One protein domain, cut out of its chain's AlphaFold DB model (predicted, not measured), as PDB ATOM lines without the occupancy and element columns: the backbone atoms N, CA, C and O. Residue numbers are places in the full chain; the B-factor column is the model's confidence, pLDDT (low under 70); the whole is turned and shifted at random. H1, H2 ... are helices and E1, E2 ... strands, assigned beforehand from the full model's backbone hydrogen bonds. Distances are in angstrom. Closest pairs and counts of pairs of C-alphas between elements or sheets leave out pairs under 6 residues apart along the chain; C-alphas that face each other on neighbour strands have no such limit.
ATOM      1  N   LEU A 471     246.629 131.198 165.640       93.00
ATOM      2  CA  LEU A 471     245.731 131.200 166.791       93.00
ATOM      3  C   LEU A 471     246.429 130.586 168.003       93.00
ATOM      4  O   LEU A 471     247.255 129.682 167.876       93.00
ATOM      5  N   ARG A 472     246.083 131.070 169.200       91.81
ATOM      6  CA  ARG A 472     246.477 130.401 170.443       91.81
ATOM      7  C   ARG A 472     245.525 129.246 170.709       91.81
ATOM      8  O   ARG A 472     244.311 129.419 170.646       91.81
ATOM      9  N   GLY A 473     246.086 128.094 171.039       90.88
ATOM     10  CA  GLY A 473     245.331 126.909 171.417       90.88
ATOM     11  C   GLY A 473     245.891 126.260 172.673       90.88
ATOM     12  O   GLY A 473     246.957 126.637 173.161       90.88
ATOM     13  N   VAL A 474     245.164 125.281 173.197       89.56
ATOM     14  CA  VAL A 474     245.546 124.508 174.381       89.56
ATOM     15  C   VAL A 474     245.525 123.029 174.031       89.56
ATOM     16  O   VAL A 474     244.542 122.530 173.489       89.56
ATOM     17  N   VAL A 475     246.609 122.320 174.323       89.06
ATOM     18  CA  VAL A 475     246.712 120.882 174.048       89.06
ATOM     19  C   VAL A 475     245.763 120.097 174.958       89.06
ATOM     20  O   VAL A 475     245.778 120.285 176.174       89.06
ATOM     21  N   VAL A 476     244.978 119.180 174.382       83.88
ATOM     22  CA  VAL A 476     244.015 118.344 175.120       83.88
ATOM     23  C   VAL A 476     244.275 116.837 174.953       83.88
ATOM     24  O   VAL A 476     244.838 116.425 173.935       83.88
ATOM     25  N   PRO A 477     243.882 116.001 175.937       70.50
ATOM     26  CA  PRO A 477     243.977 114.540 175.879       70.50
ATOM     27  C   PRO A 477     243.290 113.871 174.682       70.50
ATOM     28  O   PRO A 477     242.223 114.322 174.264       70.50
ATOM     29  N   PRO A 478     243.844 112.763 174.136       55.19
ATOM     30  CA  PRO A 478     243.197 112.014 173.066       55.19
ATOM     31  C   PRO A 478     242.002 111.263 173.667       55.19
ATOM     32  O   PRO A 478     242.188 110.421 174.544       55.19
ATOM     33  N   GLY A 479     240.788 111.564 173.207       49.88
ATOM     34  CA  GLY A 479     239.550 110.935 173.691       49.88
ATOM     35  C   GLY A 479     238.461 111.921 174.125       49.88
ATOM     36  O   GLY A 479     237.296 111.539 174.142       49.88
ATOM     37  N   ASP A 480     238.803 113.187 174.375       49.38
ATOM     38  CA  ASP A 480     237.848 114.260 174.699       49.38
ATOM     39  C   ASP A 480     237.271 114.907 173.419       49.38
ATOM     40  O   ASP A 480     237.334 116.121 173.224       49.38
ATOM     41  N   PHE A 481     236.757 114.090 172.489       51.44
ATOM     42  CA  PHE A 481     236.228 114.563 171.193       51.44
ATOM     43  C   PHE A 481     234.742 114.970 171.223       51.44
ATOM     44  O   PHE A 481     234.233 115.471 170.221       51.44
ATOM     45  N   GLY A 482     234.082 114.796 172.372       38.56
ATOM     46  CA  GLY A 482     232.793 115.386 172.735       38.56
ATOM     47  C   GLY A 482     232.857 115.849 174.193       38.56
ATOM     48  O   GLY A 482     233.571 115.253 175.003       38.56
ATOM     49  N   ALA A 483     232.185 116.947 174.517       36.81
ATOM     50  CA  ALA A 483     232.347 117.680 175.762       36.81
ATOM     51  C   ALA A 483     232.265 116.817 177.025       36.81
ATOM     52  O   ALA A 483     231.437 115.922 177.186       36.81
ATOM     53  N   SER A 484     233.023 117.287 178.014       36.12
ATOM     54  CA  SER A 484     232.756 117.102 179.437       36.12
ATOM     55  C   SER A 484     233.137 115.748 180.032       36.12
ATOM     56  O   SER A 484     232.334 115.113 180.716       36.12
ATOM     57  N   LYS A 485     234.432 115.436 180.009       35.06
ATOM     58  CA  LYS A 485     235.147 115.201 181.272       35.06
ATOM     59  C   LYS A 485     236.512 115.858 181.188       35.06
ATOM     60  O   LYS A 485     237.442 115.275 180.664       35.06
ATOM     61  N   ARG A 486     236.655 117.053 181.774       36.59
ATOM     62  CA  ARG A 486     237.975 117.514 182.229       36.59
ATOM     63  C   ARG A 486     238.554 116.325 183.006       36.59
ATOM     64  O   ARG A 486     237.894 115.928 183.974       36.59
ATOM     65  N   PRO A 487     239.653 115.683 182.578       37.28
ATOM     66  CA  PRO A 487     240.128 114.508 183.285       37.28
ATOM     67  C   PRO A 487     240.328 114.902 184.744       37.28
ATOM     68  O   PRO A 487     240.782 116.012 185.038       37.28
ATOM     69  N   ASP A 488     239.943 114.025 185.672       37.03
ATOM     70  CA  ASP A 488     240.014 114.299 187.113       37.03
ATOM     71  C   ASP A 488     241.447 114.657 187.580       37.03
ATOM     72  O   ASP A 488     241.634 115.135 188.696       37.03
ATOM     73  N   SER A 489     242.460 114.535 186.710       40.00
ATOM     74  CA  SER A 489     243.793 115.128 186.875       40.00
ATOM     75  C   SER A 489     243.785 116.654 187.040       40.00
ATOM     76  O   SER A 489     244.676 117.182 187.686       40.00
ATOM     77  N   ALA A 490     242.772 117.380 186.549       39.19
ATOM     78  CA  ALA A 490     242.621 118.813 186.823       39.19
ATOM     79  C   ALA A 490     242.093 119.114 188.243       39.19
ATOM     80  O   ALA A 490     242.176 120.252 188.697       39.19
ATOM     81  N   LYS A 491     241.541 118.116 188.955       39.88
ATOM     82  CA  LYS A 491     241.150 118.242 190.374       39.88
ATOM     83  C   LYS A 491     242.292 117.908 191.332       39.88
ATOM     84  O   LYS A 491     242.155 118.112 192.532       39.88
ATOM     85  N   ASN A 492     243.404 117.404 190.808       40.06
ATOM     86  CA  ASN A 492     244.576 117.035 191.581       40.06
ATOM     87  C   ASN A 492     245.786 117.743 190.959       40.06
ATOM     88  O   ASN A 492     246.517 117.147 190.172       40.06
ATOM     89  N   LEU A 493     245.978 119.030 191.295       46.12
ATOM     90  CA  LEU A 493     247.125 119.835 190.831       46.12
ATOM     91  C   LEU A 493     248.476 119.124 191.063       46.12
ATOM     92  O   LEU A 493     249.441 119.381 190.344       46.12
ATOM     93  N   ASP A 494     248.521 118.194 192.020       43.62
ATOM     94  CA  ASP A 494     249.711 117.451 192.427       43.62
ATOM     95  C   ASP A 494     250.030 116.222 191.553       43.62
ATOM     96  O   ASP A 494     251.115 115.650 191.684       43.62
ATOM     97  N   LYS A 495     249.135 115.793 190.641       43.69
ATOM     98  CA  LYS A 495     249.405 114.677 189.712       43.69
ATOM     99  C   LYS A 495     249.346 115.111 188.238       43.69
ATOM    100  O   LYS A 495     248.263 115.337 187.704       43.69
ATOM    101  N   PRO A 496     250.503 115.154 187.551       51.06
ATOM    102  CA  PRO A 496     250.620 115.404 186.116       51.06
ATOM    103  C   PRO A 496     249.650 114.614 185.233       51.06
ATOM    104  O   PRO A 496     249.670 113.385 185.258       51.06
ATOM    105  N   ALA A 497     248.898 115.292 184.361       57.56
ATOM    106  CA  ALA A 497     248.319 114.635 183.194       57.56
ATOM    107  C   ALA A 497     249.449 114.215 182.217       57.56
ATOM    108  O   ALA A 497     250.384 115.000 182.004       57.56
ATOM    109  N   PRO A 498     249.415 112.989 181.660       65.38
ATOM    110  CA  PRO A 498     250.424 112.501 180.716       65.38
ATOM    111  C   PRO A 498     250.411 113.289 179.395       65.38
ATOM    112  O   PRO A 498     249.436 113.969 179.078       65.38
ATOM    113  N   SER A 499     251.494 113.187 178.613       70.94
ATOM    114  CA  SER A 499     251.551 113.764 177.262       70.94
ATOM    115  C   SER A 499     250.463 113.155 176.372       70.94
ATOM    116  O   SER A 499     250.466 111.938 176.171       70.94
ATOM    117  N   PRO A 500     249.555 113.970 175.814       76.69
ATOM    118  CA  PRO A 500     248.409 113.488 175.059       76.69
ATOM    119  C   PRO A 500     248.760 113.250 173.587       76.69
ATOM    120  O   PRO A 500     248.223 113.889 172.685       76.69
ATOM    121  N   LEU A 501     249.722 112.359 173.360       74.50
ATOM    122  CA  LEU A 501     250.307 112.096 172.050       74.50
ATOM    123  C   LEU A 501     249.596 110.935 171.349       74.50
ATOM    124  O   LEU A 501     249.361 109.891 171.962       74.50
ATOM    125  N   SER A 502     249.287 111.087 170.061       75.81
ATOM    126  CA  SER A 502     248.861 109.956 169.227       75.81
ATOM    127  C   SER A 502     250.036 109.011 168.920       75.81
ATOM    128  O   SER A 502     251.196 109.366 169.122       75.81
ATOM    129  N   GLN A 503     249.771 107.807 168.395       72.44
ATOM    130  CA  GLN A 503     250.846 106.883 167.985       72.44
ATOM    131  C   GLN A 503     251.767 107.489 166.910       72.44
ATOM    132  O   GLN A 503     252.948 107.168 166.841       72.44
ATOM    133  N   GLU A 504     251.219 108.385 166.097       73.44
ATOM    134  CA  GLU A 504     251.871 109.082 164.990       73.44
ATOM    135  C   GLU A 504     252.556 110.391 165.424       73.44
ATOM    136  O   GLU A 504     253.161 111.069 164.598       73.44
ATOM    137  N   GLY A 505     252.476 110.765 166.706       78.94
ATOM    138  CA  GLY A 505     253.101 111.988 167.213       78.94
ATOM    139  C   GLY A 505     252.246 113.256 167.083       78.94
ATOM    140  O   GLY A 505     252.786 114.358 167.184       78.94
ATOM    141  N   PHE A 506     250.933 113.127 166.870       84.56
ATOM    142  CA  PHE A 506     250.016 114.263 166.722       84.56
ATOM    143  C   PHE A 506     249.329 114.659 168.029       84.56
ATOM    144  O   PHE A 506     249.178 113.849 168.949       84.56
ATOM    145  N   TYR A 507     248.875 115.913 168.074       86.00
ATOM    146  CA  TYR A 507     248.203 116.525 169.218       86.00
ATOM    147  C   TYR A 507     246.824 117.042 168.831       86.00
ATOM    148  O   TYR A 507     246.648 117.605 167.753       86.00
ATOM    149  N   SER A 508     245.856 116.910 169.736       85.94
ATOM    150  CA  SER A 508     244.574 117.612 169.616       85.94
ATOM    151  C   SER A 508     244.664 118.951 170.337       85.94
ATOM    152  O   SER A 508     245.243 119.041 171.424       85.94
ATOM    153  N   VAL A 509     244.108 119.997 169.726       88.38
ATOM    154  CA  VAL A 509     244.206 121.365 170.243       88.38
ATOM    155  C   VAL A 509     242.824 121.970 170.380       88.38
ATOM    156  O   VAL A 509     242.064 122.049 169.420       88.38
ATOM    157  N   LYS A 510     242.524 122.441 171.584       90.00
ATOM    158  CA  LYS A 510     241.362 123.259 171.892       90.00
ATOM    159  C   LYS A 510     241.626 124.710 171.490       90.00
ATOM    160  O   LYS A 510     242.634 125.278 171.911       90.00
ATOM    161  N   LEU A 511     240.731 125.315 170.717       90.25
ATOM    162  CA  LEU A 511     240.754 126.729 170.348       90.25
ATOM    163  C   LEU A 511     239.751 127.519 171.205       90.25
ATOM    164  O   LEU A 511     238.542 127.363 171.021       90.25
ATOM    165  N   PRO A 512     240.219 128.383 172.122       83.75
ATOM    166  CA  PRO A 512     239.337 129.279 172.862       83.75
ATOM    167  C   PRO A 512     238.618 130.262 171.928       83.75
ATOM    168  O   PRO A 512     239.230 130.825 171.020       83.75
ATOM    169  N   GLY A 513     237.330 130.509 172.178       83.38
ATOM    170  CA  GLY A 513     236.540 131.488 171.413       83.38
ATOM    171  C   GLY A 513     236.097 131.015 170.024       83.38
ATOM    172  O   GLY A 513     235.599 131.814 169.232       83.38
ATOM    173  N   VAL A 514     236.266 129.726 169.731       88.56
ATOM    174  CA  VAL A 514     235.688 129.047 168.570       88.56
ATOM    175  C   VAL A 514     234.719 128.010 169.117       88.56
ATOM    176  O   VAL A 514     235.144 127.138 169.863       88.56
ATOM    177  N   ALA A 515     233.435 128.089 168.776       87.88
ATOM    178  CA  ALA A 515     232.463 127.079 169.190       87.88
ATOM    179  C   ALA A 515     232.640 125.797 168.364       87.88
ATOM    180  O   ALA A 515     233.169 125.845 167.258       87.88
ATOM    181  N   MET A 516     232.156 124.659 168.847       86.75
ATOM    182  CA  MET A 516     232.046 123.445 168.035       86.75
ATOM    183  C   MET A 516     230.597 123.003 167.940       86.75
ATOM    184  O   MET A 516     229.849 123.107 168.908       86.75
ATOM    185  N   VAL A 517     230.202 122.535 166.763       86.69
ATOM    186  CA  VAL A 517     228.883 121.964 166.512       86.69
ATOM    187  C   VAL A 517     229.067 120.575 165.938       86.69
ATOM    188  O   VAL A 517     229.704 120.408 164.896       86.69
ATOM    189  N   LEU A 518     228.494 119.592 166.623       82.44
ATOM    190  CA  LEU A 518     228.441 118.222 166.140       82.44
ATOM    191  C   LEU A 518     227.167 118.018 165.311       82.44
ATOM    192  O   LEU A 518     226.078 118.449 165.703       82.44
ATOM    193  N   PHE A 519     227.308 117.384 164.151       79.38
ATOM    194  CA  PHE A 519     226.210 117.042 163.246       79.38
ATOM    195  C   PHE A 519     226.424 115.636 162.670       79.38
ATOM    196  O   PHE A 519     227.530 115.120 162.723       79.38
ATOM    197  N   GLY A 520     225.389 114.984 162.135       68.12
ATOM    198  CA  GLY A 520     225.504 113.598 161.635       68.12
ATOM    199  C   GLY A 520     224.892 112.538 162.562       68.12
ATOM    200  O   GLY A 520     224.547 111.451 162.101       68.12
ATOM    201  N   GLY A 521     224.674 112.849 163.841       67.38
ATOM    202  CA  GLY A 521     223.969 111.973 164.778       67.38
ATOM    203  C   GLY A 521     222.463 111.859 164.521       67.38
ATOM    204  O   GLY A 521     221.867 112.625 163.763       67.38
ATOM    205  N   THR A 522     221.815 110.902 165.191       58.19
ATOM    206  CA  THR A 522     220.345 110.757 165.202       58.19
ATOM    207  C   THR A 522     219.643 111.764 166.125       58.19
ATOM    208  O   THR A 522     218.414 111.824 166.140       58.19
ATOM    209  N   GLY A 523     220.406 112.543 166.903       60.47
ATOM    210  CA  GLY A 523     219.915 113.566 167.830       60.47
ATOM    211  C   GLY A 523     220.021 114.998 167.290       60.47
ATOM    212  O   GLY A 523     220.512 115.237 166.190       60.47
ATOM    213  N   GLN A 524     219.555 115.968 168.084       62.41
ATOM    214  CA  GLN A 524     219.771 117.391 167.795       62.41
ATOM    215  C   GLN A 524     221.268 117.723 167.813       62.41
ATOM    216  O   GLN A 524     222.002 117.218 168.663       62.41
ATOM    217  N   SER A 525     221.702 118.604 166.907       67.56
ATOM    218  CA  SER A 525     223.082 119.092 166.866       67.56
ATOM    219  C   SER A 525     223.470 119.705 168.210       67.56
ATOM    220  O   SER A 525     222.792 120.616 168.696       67.56
ATOM    221  N   THR A 526     224.559 119.226 168.802       68.50
ATOM    222  CA  THR A 526     225.057 119.738 170.081       68.50
ATOM    223  C   THR A 526     226.067 120.852 169.833       68.50
ATOM    224  O   THR A 526     226.907 120.754 168.938       68.50
ATOM    225  N   ARG A 527     225.957 121.946 170.596       74.50
ATOM    226  CA  ARG A 527     226.891 123.077 170.542       74.50
ATOM    227  C   ARG A 527     227.761 123.078 171.788       74.50
ATOM    228  O   ARG A 527     227.252 123.119 172.905       74.50
ATOM    229  N   GLU A 528     229.065 123.117 171.578       77.38
ATOM    230  CA  GLU A 528     230.079 123.215 172.616       77.38
ATOM    231  C   GLU A 528     230.765 124.588 172.560       77.38
ATOM    232  O   GLU A 528     230.958 125.138 171.470       77.38
ATOM    233  N   PRO A 529     231.126 125.173 173.718       75.75
ATOM    234  CA  PRO A 529     231.662 126.533 173.776       75.75
ATOM    235  C   PRO A 529     233.065 126.651 173.178       75.75
ATOM    236  O   PRO A 529     233.433 127.728 172.721       75.75
ATOM    237  N   ASP A 530     233.828 125.559 173.171       77.75
ATOM    238  CA  ASP A 530     235.217 125.552 172.739       77.75
ATOM    239  C   ASP A 530     235.490 124.389 171.785       77.75
ATOM    240  O   ASP A 530     235.254 123.225 172.113       77.75
ATOM    241  N   ALA A 531     236.052 124.701 170.625       84.19
ATOM    242  CA  ALA A 531     236.333 123.730 169.591       84.19
ATOM    243  C   ALA A 531     237.620 122.974 169.871       84.19
ATOM    244  O   ALA A 531     238.676 123.571 170.059       84.19
ATOM    245  N   VAL A 532     237.550 121.649 169.819       86.00
ATOM    246  CA  VAL A 532     238.731 120.787 169.791       86.00
ATOM    247  C   VAL A 532     239.004 120.451 168.339       86.00
ATOM    248  O   VAL A 532     238.190 119.773 167.728       86.00
ATOM    249  N   LEU A 533     240.113 120.910 167.769       85.12
ATOM    250  CA  LEU A 533     240.538 120.548 166.418       85.12
ATOM    251  C   LEU A 533     240.959 119.076 166.346       85.12
ATOM    252  O   LEU A 533     241.360 118.475 167.344       85.12
ATOM    253  N   LEU A 534     240.875 118.506 165.145       78.69
ATOM    254  CA  LEU A 534     241.363 117.153 164.885       78.69
ATOM    255  C   LEU A 534     242.900 117.078 165.055       78.69
ATOM    256  O   LEU A 534     243.569 118.116 165.002       78.69
ATOM    257  N   PRO A 535     243.468 115.879 165.307       80.44
ATOM    258  CA  PRO A 535     244.886 115.731 165.625       80.44
ATOM    259  C   PRO A 535     245.812 116.297 164.544       80.44
ATOM    260  O   PRO A 535     245.732 115.901 163.389       80.44
ATOM    261  N   MET A 536     246.746 117.162 164.927       84.38
ATOM    262  CA  MET A 536     247.634 117.876 164.003       84.38
ATOM    263  C   MET A 536     249.116 117.714 164.381       84.38
ATOM    264  O   MET A 536     249.426 117.400 165.540       84.38
ATOM    265  N   PRO A 537     250.047 117.931 163.433       85.25
ATOM    266  CA  PRO A 537     251.476 117.830 163.703       85.25
ATOM    267  C   PRO A 537     252.011 118.987 164.552       85.25
ATOM    268  O   PRO A 537     251.497 120.109 164.524       85.25
ATOM    269  N   LEU A 538     253.098 118.696 165.270       91.62
ATOM    270  CA  LEU A 538     253.980 119.673 165.902       91.62
ATOM    271  C   LEU A 538     255.234 119.856 165.044       91.62
ATOM    272  O   LEU A 538     255.919 118.882 164.739       91.62
ATOM    273  N   ALA A 539     255.560 121.100 164.702       92.12
ATOM    274  CA  ALA A 539     256.834 121.451 164.096       92.12
ATOM    275  C   ALA A 539     257.973 121.197 165.095       92.12
ATOM    276  O   ALA A 539     257.995 121.752 166.197       92.12
ATOM    277  N   THR A 540     258.918 120.342 164.712       90.56
ATOM    278  CA  THR A 540     260.072 119.968 165.532       90.56
ATOM    279  C   THR A 540     261.340 120.692 165.080       90.56
ATOM    280  O   THR A 540     261.465 121.104 163.930       90.56
ATOM    281  N   LEU A 541     262.308 120.844 165.992       91.81
ATOM    282  CA  LEU A 541     263.586 121.520 165.707       91.81
ATOM    283  C   LEU A 541     264.450 120.761 164.689       91.81
ATOM    284  O   LEU A 541     265.231 121.360 163.958       91.81
ATOM    285  N   TYR A 542     264.343 119.434 164.686       92.62
ATOM    286  CA  TYR A 542     265.057 118.551 163.778       92.62
ATOM    287  C   TYR A 542     264.245 117.272 163.594       92.62
ATOM    288  O   TYR A 542     263.718 116.723 164.564       92.62
ATOM    289  N   GLY A 543     264.171 116.778 162.362       87.00
ATOM    290  CA  GLY A 543     263.432 115.570 162.026       87.00
ATOM    291  C   GLY A 543     263.979 114.908 160.769       87.00
ATOM    292  O   GLY A 543     264.462 115.569 159.853       87.00
ATOM    293  N   GLY A 544     263.911 113.583 160.746       84.44
ATOM    294  CA  GLY A 544     264.301 112.727 159.639       84.44
ATOM    295  C   GLY A 544     263.840 111.296 159.900       84.44
ATOM    296  O   GLY A 544     263.260 110.986 160.942       84.44
ATOM    297  N   LYS A 545     264.100 110.387 158.959       84.06
ATOM    298  CA  LYS A 545     263.720 108.978 159.120       84.06
ATOM    299  C   LYS A 545     264.409 108.380 160.356       84.06
ATOM    300  O   LYS A 545     265.618 108.168 160.338       84.06
ATOM    301  N   ASN A 546     263.633 108.094 161.403       84.19
ATOM    302  CA  ASN A 546     264.085 107.554 162.697       84.19
ATOM    303  C   ASN A 546     265.138 108.401 163.442       84.19
ATOM    304  O   ASN A 546     265.844 107.881 164.303       84.19
ATOM    305  N   VAL A 547     265.252 109.694 163.136       90.62
ATOM    306  CA  VAL A 547     266.152 110.633 163.824       90.62
ATOM    307  C   VAL A 547     265.430 111.959 164.030       90.62
ATOM    308  O   VAL A 547     264.641 112.368 163.184       90.62
ATOM    309  N   GLY A 548     265.667 112.653 165.141       91.69
ATOM    310  CA  GLY A 548     264.970 113.913 165.393       91.69
ATOM    311  C   GLY A 548     265.119 114.443 166.812       91.69
ATOM    312  O   GLY A 548     265.720 113.804 167.674       91.69
ATOM    313  N   VAL A 549     264.533 115.614 167.036       93.62
ATOM    314  CA  VAL A 549     264.344 116.235 168.347       93.62
ATOM    315  C   VAL A 549     262.848 116.399 168.566       93.62
ATOM    316  O   VAL A 549     262.209 117.199 167.890       93.62
ATOM    317  N   HIS A 550     262.289 115.667 169.526       90.56
ATOM    318  CA  HIS A 550     260.876 115.765 169.887       90.56
ATOM    319  C   HIS A 550     260.746 115.992 171.389       90.56
ATOM    320  O   HIS A 550     261.143 115.137 172.180       90.56
ATOM    321  N   PHE A 551     260.175 117.130 171.779       90.81
ATOM    322  CA  PHE A 551     259.796 117.404 173.163       90.81
ATOM    323  C   PHE A 551     258.282 117.243 173.286       90.81
ATOM    324  O   PHE A 551     257.549 118.109 172.803       90.81
ATOM    325  N   PRO A 552     257.788 116.145 173.891       89.69
ATOM    326  CA  PRO A 552     256.359 115.919 173.972       89.69
ATOM    327  C   PRO A 552     255.650 117.036 174.737       89.69
ATOM    328  O   PRO A 552     255.987 117.308 175.891       89.69
ATOM    329  N   LEU A 553     254.631 117.637 174.123       90.38
ATOM    330  CA  LEU A 553     253.769 118.584 174.823       90.38
ATOM    331  C   LEU A 553     252.972 117.863 175.912       90.38
ATOM    332  O   LEU A 553     252.636 116.678 175.793       90.38
ATOM    333  N   LEU A 554     252.690 118.581 176.992       86.44
ATOM    334  CA  LEU A 554     251.846 118.113 178.086       86.44
ATOM    335  C   LEU A 554     250.399 118.553 177.830       86.44
ATOM    336  O   LEU A 554     250.161 119.507 177.087       86.44
ATOM    337  N   ALA A 555     249.429 117.892 178.457       83.94
ATOM    338  CA  ALA A 555     248.069 118.428 178.478       83.94
ATOM    339  C   ALA A 555     248.068 119.830 179.113       83.94
ATOM    340  O   ALA A 555     248.909 120.126 179.964       83.94
ATOM    341  N   ASP A 556     247.149 120.679 178.661       83.31
ATOM    342  CA  ASP A 556     247.020 122.085 179.051       83.31
ATOM    343  C   ASP A 556     248.185 123.002 178.610       83.31
ATOM    344  O   ASP A 556     248.211 124.179 178.960       83.31
ATOM    345  N   THR A 557     249.121 122.510 177.783       88.19
ATOM    346  CA  THR A 557     250.187 123.344 177.193       88.19
ATOM    347  C   THR A 557     249.581 124.363 176.227       88.19
ATOM    348  O   THR A 557     248.865 123.983 175.294       88.19
ATOM    349  N   ALA A 558     249.901 125.645 176.406       90.69
ATOM    350  CA  ALA A 558     249.489 126.711 175.499       90.69
ATOM    351  C   ALA A 558     250.398 126.751 174.259       90.69
ATOM    352  O   ALA A 558     251.626 126.852 174.358       90.69
ATOM    353  N   VAL A 559     249.797 126.688 173.075       93.69
ATOM    354  CA  VAL A 559     250.499 126.551 171.793       93.69
ATOM    355  C   VAL A 559     250.085 127.613 170.786       93.69
ATOM    356  O   VAL A 559     249.014 128.213 170.890       93.69
ATOM    357  N   LEU A 560     250.940 127.822 169.788       95.38
ATOM    358  CA  LEU A 560     250.640 128.592 168.587       95.38
ATOM    359  C   LEU A 560     250.298 127.634 167.447       95.38
ATOM    360  O   LEU A 560     251.113 126.785 167.078       95.38
ATOM    361  N   VAL A 561     249.104 127.793 166.890       95.00
ATOM    362  CA  VAL A 561     248.601 127.030 165.749       95.00
ATOM    363  C   VAL A 561     248.644 127.924 164.519       95.00
ATOM    364  O   VAL A 561     247.934 128.926 164.464       95.00
ATOM    365  N   ALA A 562     249.488 127.576 163.554       93.69
ATOM    366  CA  ALA A 562     249.510 128.204 162.240       93.69
ATOM    367  C   ALA A 562     248.604 127.444 161.270       93.69
ATOM    368  O   ALA A 562     248.298 126.271 161.481       93.69
ATOM    369  N   PHE A 563     248.215 128.120 160.196       90.31
ATOM    370  CA  PHE A 563     247.304 127.600 159.185       90.31
ATOM    371  C   PHE A 563     247.998 127.649 157.827       90.31
ATOM    372  O   PHE A 563     248.427 128.722 157.395       90.31
ATOM    373  N   ASN A 564     248.168 126.498 157.171       85.50
ATOM    374  CA  ASN A 564     248.908 126.436 155.909       85.50
ATOM    375  C   ASN A 564     248.199 127.271 154.830       85.50
ATOM    376  O   ASN A 564     247.006 127.091 154.596       85.50
ATOM    377  N   ASN A 565     248.916 128.211 154.206       85.31
ATOM    378  CA  ASN A 565     248.352 129.226 153.306       85.31
ATOM    379  C   ASN A 565     247.150 129.997 153.915       85.31
ATOM    380  O   ASN A 565     246.267 130.478 153.211       85.31
ATOM    381  N   GLY A 566     247.062 130.065 155.245       89.00
ATOM    382  CA  GLY A 566     245.917 130.623 155.959       89.00
ATOM    383  C   GLY A 566     244.628 129.801 155.869       89.00
ATOM    384  O   GLY A 566     243.601 130.303 156.308       89.00
ATOM    385  N   ASP A 567     244.633 128.580 155.322       86.88
ATOM    386  CA  ASP A 567     243.445 127.718 155.274       86.88
ATOM    387  C   ASP A 567     243.038 127.295 156.702       86.88
ATOM    388  O   ASP A 567     243.799 126.574 157.362       86.88
ATOM    389  N   PRO A 568     241.847 127.695 157.196       88.50
ATOM    390  CA  PRO A 568     241.353 127.336 158.526       88.50
ATOM    391  C   PRO A 568     241.297 125.822 158.769       88.50
ATOM    392  O   PRO A 568     241.313 125.366 159.913       88.50
ATOM    393  N   ASN A 569     241.264 125.039 157.693       84.44
ATOM    394  CA  ASN A 569     241.215 123.589 157.705       84.44
ATOM    395  C   ASN A 569     242.616 122.942 157.635       84.44
ATOM    396  O   ASN A 569     242.736 121.727 157.491       84.44
ATOM    397  N   ARG A 570     243.705 123.707 157.765       83.00
ATOM    398  CA  ARG A 570     245.079 123.170 157.735       83.00
ATOM    399  C   ARG A 570     245.919 123.605 158.929       83.00
ATOM    400  O   ARG A 570     246.927 124.293 158.745       83.00
ATOM    401  N   PRO A 571     245.517 123.235 160.154       89.12
ATOM    402  CA  PRO A 571     246.231 123.647 161.348       89.12
ATOM    403  C   PRO A 571     247.539 122.860 161.530       89.12
ATOM    404  O   PRO A 571     247.641 121.675 161.213       89.12
ATOM    405  N   SER A 572     248.556 123.510 162.082       90.06
ATOM    406  CA  SER A 572     249.803 122.885 162.534       90.06
ATOM    407  C   SER A 572     250.354 123.640 163.733       90.06
ATOM    408  O   SER A 572     250.347 124.872 163.759       90.06
ATOM    409  N   ILE A 573     250.851 122.921 164.738       94.31
ATOM    410  CA  ILE A 573     251.467 123.556 165.901       94.31
ATOM    411  C   ILE A 573     252.879 123.982 165.512       94.31
ATOM    412  O   ILE A 573     253.707 123.141 165.174       94.31
ATOM    413  N   ILE A 574     253.170 125.277 165.588       95.25
ATOM    414  CA  ILE A 574     254.490 125.830 165.229       95.25
ATOM    415  C   ILE A 574     255.373 126.116 166.442       95.25
ATOM    416  O   ILE A 574     256.563 126.382 166.296       95.25
ATOM    417  N   GLY A 575     254.805 126.074 167.646       93.38
ATOM    418  CA  GLY A 575     255.561 126.300 168.863       93.38
ATOM    419  C   GLY A 575     254.694 126.445 170.102       93.38
ATOM    420  O   GLY A 575     253.463 126.455 170.053       93.38
ATOM    421  N   VAL A 576     255.382 126.573 171.228       92.31
ATOM    422  CA  VAL A 576     254.808 126.777 172.556       92.31
ATOM    423  C   VAL A 576     254.938 128.261 172.895       92.31
ATOM    424  O   VAL A 576     256.022 128.827 172.766       92.31
ATOM    425  N   ALA A 577     253.844 128.904 173.302       83.62
ATOM    426  CA  ALA A 577     253.853 130.319 173.672       83.62
ATOM    427  C   ALA A 577     253.752 130.465 175.189       83.62
ATOM    428  O   ALA A 577     252.748 130.033 175.755       83.62
ATOM    429  N   PRO A 578     254.731 131.097 175.859       84.88
ATOM    430  CA  PRO A 578     254.609 131.387 177.275       84.88
ATOM    431  C   PRO A 578     253.341 132.189 177.593       84.88
ATOM    432  O   PRO A 578     252.872 133.014 176.793       84.88
ATOM    433  N   ASP A 579     252.799 131.956 178.780       81.69
ATOM    434  CA  ASP A 579     251.707 132.730 179.355       81.69
ATOM    435  C   ASP A 579     252.109 133.294 180.730       81.69
ATOM    436  O   ASP A 579     253.182 132.998 181.262       81.69
ATOM    437  N   TYR A 580     251.265 134.165 181.282       76.69
ATOM    438  CA  TYR A 580     251.523 134.821 182.567       76.69
ATOM    439  C   TYR A 580     251.164 133.964 183.789       76.69
ATOM    440  O   TYR A 580     251.428 134.388 184.911       76.69
ATOM    441  N   ASN A 581     250.561 132.789 183.597       72.00
ATOM    442  CA  ASN A 581     249.908 132.046 184.670       72.00
ATOM    443  C   ASN A 581     250.567 130.683 184.896       72.00
ATOM    444  O   ASN A 581     251.160 130.431 185.941       72.00
ATOM    445  N   THR A 582     250.427 129.787 183.926       71.88
ATOM    446  CA  THR A 582     250.717 128.355 184.042       71.88
ATOM    447  C   THR A 582     251.954 127.931 183.263       71.88
ATOM    448  O   THR A 582     252.598 126.950 183.627       71.88
ATOM    449  N   GLN A 583     252.310 128.672 182.218       81.12
ATOM    450  CA  GLN A 583     253.384 128.352 181.289       81.12
ATOM    451  C   GLN A 583     254.369 129.517 181.199       81.12
ATOM    452  O   GLN A 583     254.586 130.104 180.140       81.12
ATOM    453  N   THR A 584     254.952 129.883 182.336       85.38
ATOM    454  CA  THR A 584     255.934 130.963 182.404       85.38
ATOM    455  C   THR A 584     257.254 130.554 181.749       85.38
ATOM    456  O   THR A 584     257.646 129.384 181.740       85.38
ATOM    457  N   SER A 585     257.958 131.533 181.181       87.81
ATOM    458  CA  SER A 585     259.302 131.308 180.646       87.81
ATOM    459  C   SER A 585     260.260 130.885 181.763       87.81
ATOM    460  O   SER A 585     260.264 131.480 182.842       87.81
ATOM    461  N   LEU A 586     261.119 129.899 181.488       88.69
ATOM    462  CA  LEU A 586     262.205 129.496 182.394       88.69
ATOM    463  C   LEU A 586     263.282 130.582 182.533       88.69
ATOM    464  O   LEU A 586     264.014 130.610 183.523       88.69
ATOM    465  N   VAL A 587     263.383 131.454 181.529       89.62
ATOM    466  CA  VAL A 587     264.345 132.554 181.462       89.62
ATOM    467  C   VAL A 587     263.583 133.868 181.565       89.62
ATOM    468  O   VAL A 587     262.670 134.130 180.776       89.62
ATOM    469  N   GLY A 588     263.949 134.674 182.556       90.44
ATOM    470  CA  GLY A 588     263.376 135.990 182.812       90.44
ATOM    471  C   GLY A 588     264.458 137.063 182.861       90.44
ATOM    472  O   GLY A 588     265.624 136.806 182.571       90.44
ATOM    473  N   GLN A 589     264.076 138.272 183.267       93.69
ATOM    474  CA  GLN A 589     264.985 139.420 183.304       93.69
ATOM    475  C   GLN A 589     266.234 139.170 184.167       93.69
ATOM    476  O   GLN A 589     267.336 139.534 183.771       93.69
ATOM    477  N   GLU A 590     266.081 138.508 185.315       93.75
ATOM    478  CA  GLU A 590     267.191 138.213 186.233       93.75
ATOM    479  C   GLU A 590     268.127 137.105 185.729       93.75
ATOM    480  O   GLU A 590     269.281 137.022 186.146       93.75
ATOM    481  N   THR A 591     267.650 136.248 184.822       91.81
ATOM    482  CA  THR A 591     268.390 135.096 184.288       91.81
ATOM    483  C   THR A 591     268.687 135.232 182.798       91.81
ATOM    484  O   THR A 591     268.965 134.238 182.138       91.81
ATOM    485  N   ALA A 592     268.689 136.457 182.266       93.75
ATOM    486  CA  ALA A 592     268.792 136.722 180.830       93.75
ATOM    487  C   ALA A 592     270.072 136.186 180.150       93.75
ATOM    488  O   ALA A 592     270.079 136.026 178.937       93.75
ATOM    489  N   SER A 593     271.138 135.879 180.904       94.69
ATOM    490  CA  SER A 593     272.381 135.273 180.389       94.69
ATOM    491  C   SER A 593     272.353 133.734 180.345       94.69
ATOM    492  O   SER A 593     273.406 133.094 180.295       94.69
ATOM    493  N   VAL A 594     271.183 133.119 180.532       95.38
ATOM    494  CA  VAL A 594     271.023 131.669 180.680       95.38
ATOM    495  C   VAL A 594     270.188 131.110 179.533       95.38
ATOM    496  O   VAL A 594     269.083 131.575 179.279       95.38
ATOM    497  N   ASN A 595     270.681 130.038 178.918       94.31
ATOM    498  CA  ASN A 595     269.954 129.197 177.972       94.31
ATOM    499  C   ASN A 595     269.638 127.859 178.656       94.31
ATOM    500  O   ASN A 595     270.556 127.171 179.112       94.31
ATOM    501  N   GLU A 596     268.363 127.473 178.770       93.31
ATOM    502  CA  GLU A 596     267.967 126.304 179.569       93.31
ATOM    503  C   GLU A 596     266.902 125.423 178.908       93.31
ATOM    504  O   GLU A 596     265.866 125.900 178.453       93.31
ATOM    505  N   ILE A 597     267.132 124.111 178.964       93.44
ATOM    506  CA  ILE A 597     266.143 123.067 178.701       93.44
ATOM    507  C   ILE A 597     265.891 122.338 180.019       93.44
ATOM    508  O   ILE A 597     266.814 121.761 180.599       93.44
ATOM    509  N   ARG A 598     264.641 122.344 180.487       90.81
ATOM    510  CA  ARG A 598     264.225 121.668 181.721       90.81
ATOM    511  C   ARG A 598     263.077 120.708 181.444       90.81
ATOM    512  O   ARG A 598     262.042 121.112 180.924       90.81
ATOM    513  N   THR A 599     263.237 119.445 181.831       88.44
ATOM    514  CA  THR A 599     262.145 118.467 181.792       88.44
ATOM    515  C   THR A 599     261.307 118.543 183.062       88.44
ATOM    516  O   THR A 599     261.769 118.964 184.124       88.44
ATOM    517  N   ARG A 600     260.071 118.042 182.987       80.19
ATOM    518  CA  ARG A 600     259.177 117.959 184.149       80.19
ATOM    519  C   ARG A 600     259.743 117.114 185.298       80.19
ATOM    520  O   ARG A 600     259.469 117.413 186.452       80.19
ATOM    521  N   SER A 601     260.521 116.073 184.994       84.25
ATOM    522  CA  SER A 601     261.160 115.221 186.006       84.25
ATOM    523  C   SER A 601     262.355 115.881 186.701       84.25
ATOM    524  O   SER A 601     262.890 115.306 187.644       84.25
ATOM    525  N   GLY A 602     262.774 117.069 186.250       86.12
ATOM    526  CA  GLY A 602     263.866 117.835 186.845       86.12
ATOM    527  C   GLY A 602     265.224 117.667 186.159       86.12
ATOM    528  O   GLY A 602     266.219 118.144 186.699       86.12
ATOM    529  N   LEU A 603     265.301 117.033 184.981       92.81
ATOM    530  CA  LEU A 603     266.539 117.042 184.191       92.81
ATOM    531  C   LEU A 603     266.742 118.433 183.592       92.81
ATOM    532  O   LEU A 603     265.823 118.986 182.986       92.81
ATOM    533  N   ILE A 604     267.941 118.987 183.761       94.25
ATOM    534  CA  ILE A 604     268.287 120.338 183.321       94.25
ATOM    535  C   ILE A 604     269.546 120.277 182.458       94.25
ATOM    536  O   ILE A 604     270.576 119.760 182.887       94.25
ATOM    537  N   MET A 605     269.468 120.860 181.265       95.50
ATOM    538  CA  MET A 605     270.621 121.230 180.452       95.50
ATOM    539  C   MET A 605     270.674 122.754 180.401       95.50
ATOM    540  O   MET A 605     269.728 123.388 179.938       95.50
ATOM    541  N   ARG A 606     271.753 123.341 180.919       94.69
ATOM    542  CA  ARG A 606     271.889 124.791 181.072       94.69
ATOM    543  C   ARG A 606     273.239 125.262 180.551       94.69
ATOM    544  O   ARG A 606     274.269 124.732 180.957       94.69
ATOM    545  N   PHE A 607     273.212 126.302 179.730       95.38
ATOM    546  CA  PHE A 607     274.384 127.026 179.251       95.38
ATOM    547  C   PHE A 607     274.304 128.453 179.786       95.38
ATOM    548  O   PHE A 607     273.236 129.065 179.760       95.38
ATOM    549  N   LYS A 608     275.409 128.950 180.335       93.12
ATOM    550  CA  LYS A 608     275.521 130.321 180.823       93.12
ATOM    551  C   LYS A 608     276.583 131.010 179.985       93.12
ATOM    552  O   LYS A 608     277.692 130.482 179.904       93.12
ATOM    553  N   ASP A 609     276.196 132.123 179.384       87.12
ATOM    554  CA  ASP A 609     277.065 132.924 178.524       87.12
ATOM    555  C   ASP A 609     278.140 133.673 179.325       87.12
ATOM    556  O   ASP A 609     277.870 134.048 180.499       87.12
TER     557      ASP A 609
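This is residues 471 to 609 of the 609 residues of an uncharacterized protein of Acetobacter sp. KACC 21233 (UniProt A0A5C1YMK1). With little regular structure, a small twisted sheet of E2, E1, E7 and E8 lies amid long loops, with hairpins E3-E4 and E9-E10 toward opposite ends and E5-E6 off to a side. The 139 printed residues run E1, H1, then E2 to E10, mostly strand, only 50 in named elements; the sheet is antiparallel in that order. The whole is only just compact, close to loose: radius of gyration of the C-alphas 17.2 A, spans 61 by 37 by 29 A.

E1, residues 471 to 476, is antiparallel to E7, residues 558 to 563, with N 471 and O 561 2.9 A apart, and to E2, residues 508 to 511, with N 474 and O 510 2.8 A apart. H1, residues 488 to 491, is not on this sheet and is too short for an O i to N i+4 pair. E7 and E8, residues 571 to 576, form a hairpin, N 562 to O 572 2.8 A.

Hairpins pair E3, 515 to 519, with E4, 526 to 528; E5, 542 to 544, with E6, 547 to 549; and E9, 594 to 598, with E10, 604 to 608. E1 spans 15.4 A from C-alpha 471 at (245.731, 131.200, 166.791); E10 ends at C-alpha 608, (275.521, 130.321, 180.823).

The farthest C-alphas, of Thr 522 and Asp 609, are 62.3 A apart. The printed part has no cut. Links E1-H1, H1-E2, E4-E5 and E8-E9 are long. Residues 478 to 498 and 520 to 526 have pLDDT under 70.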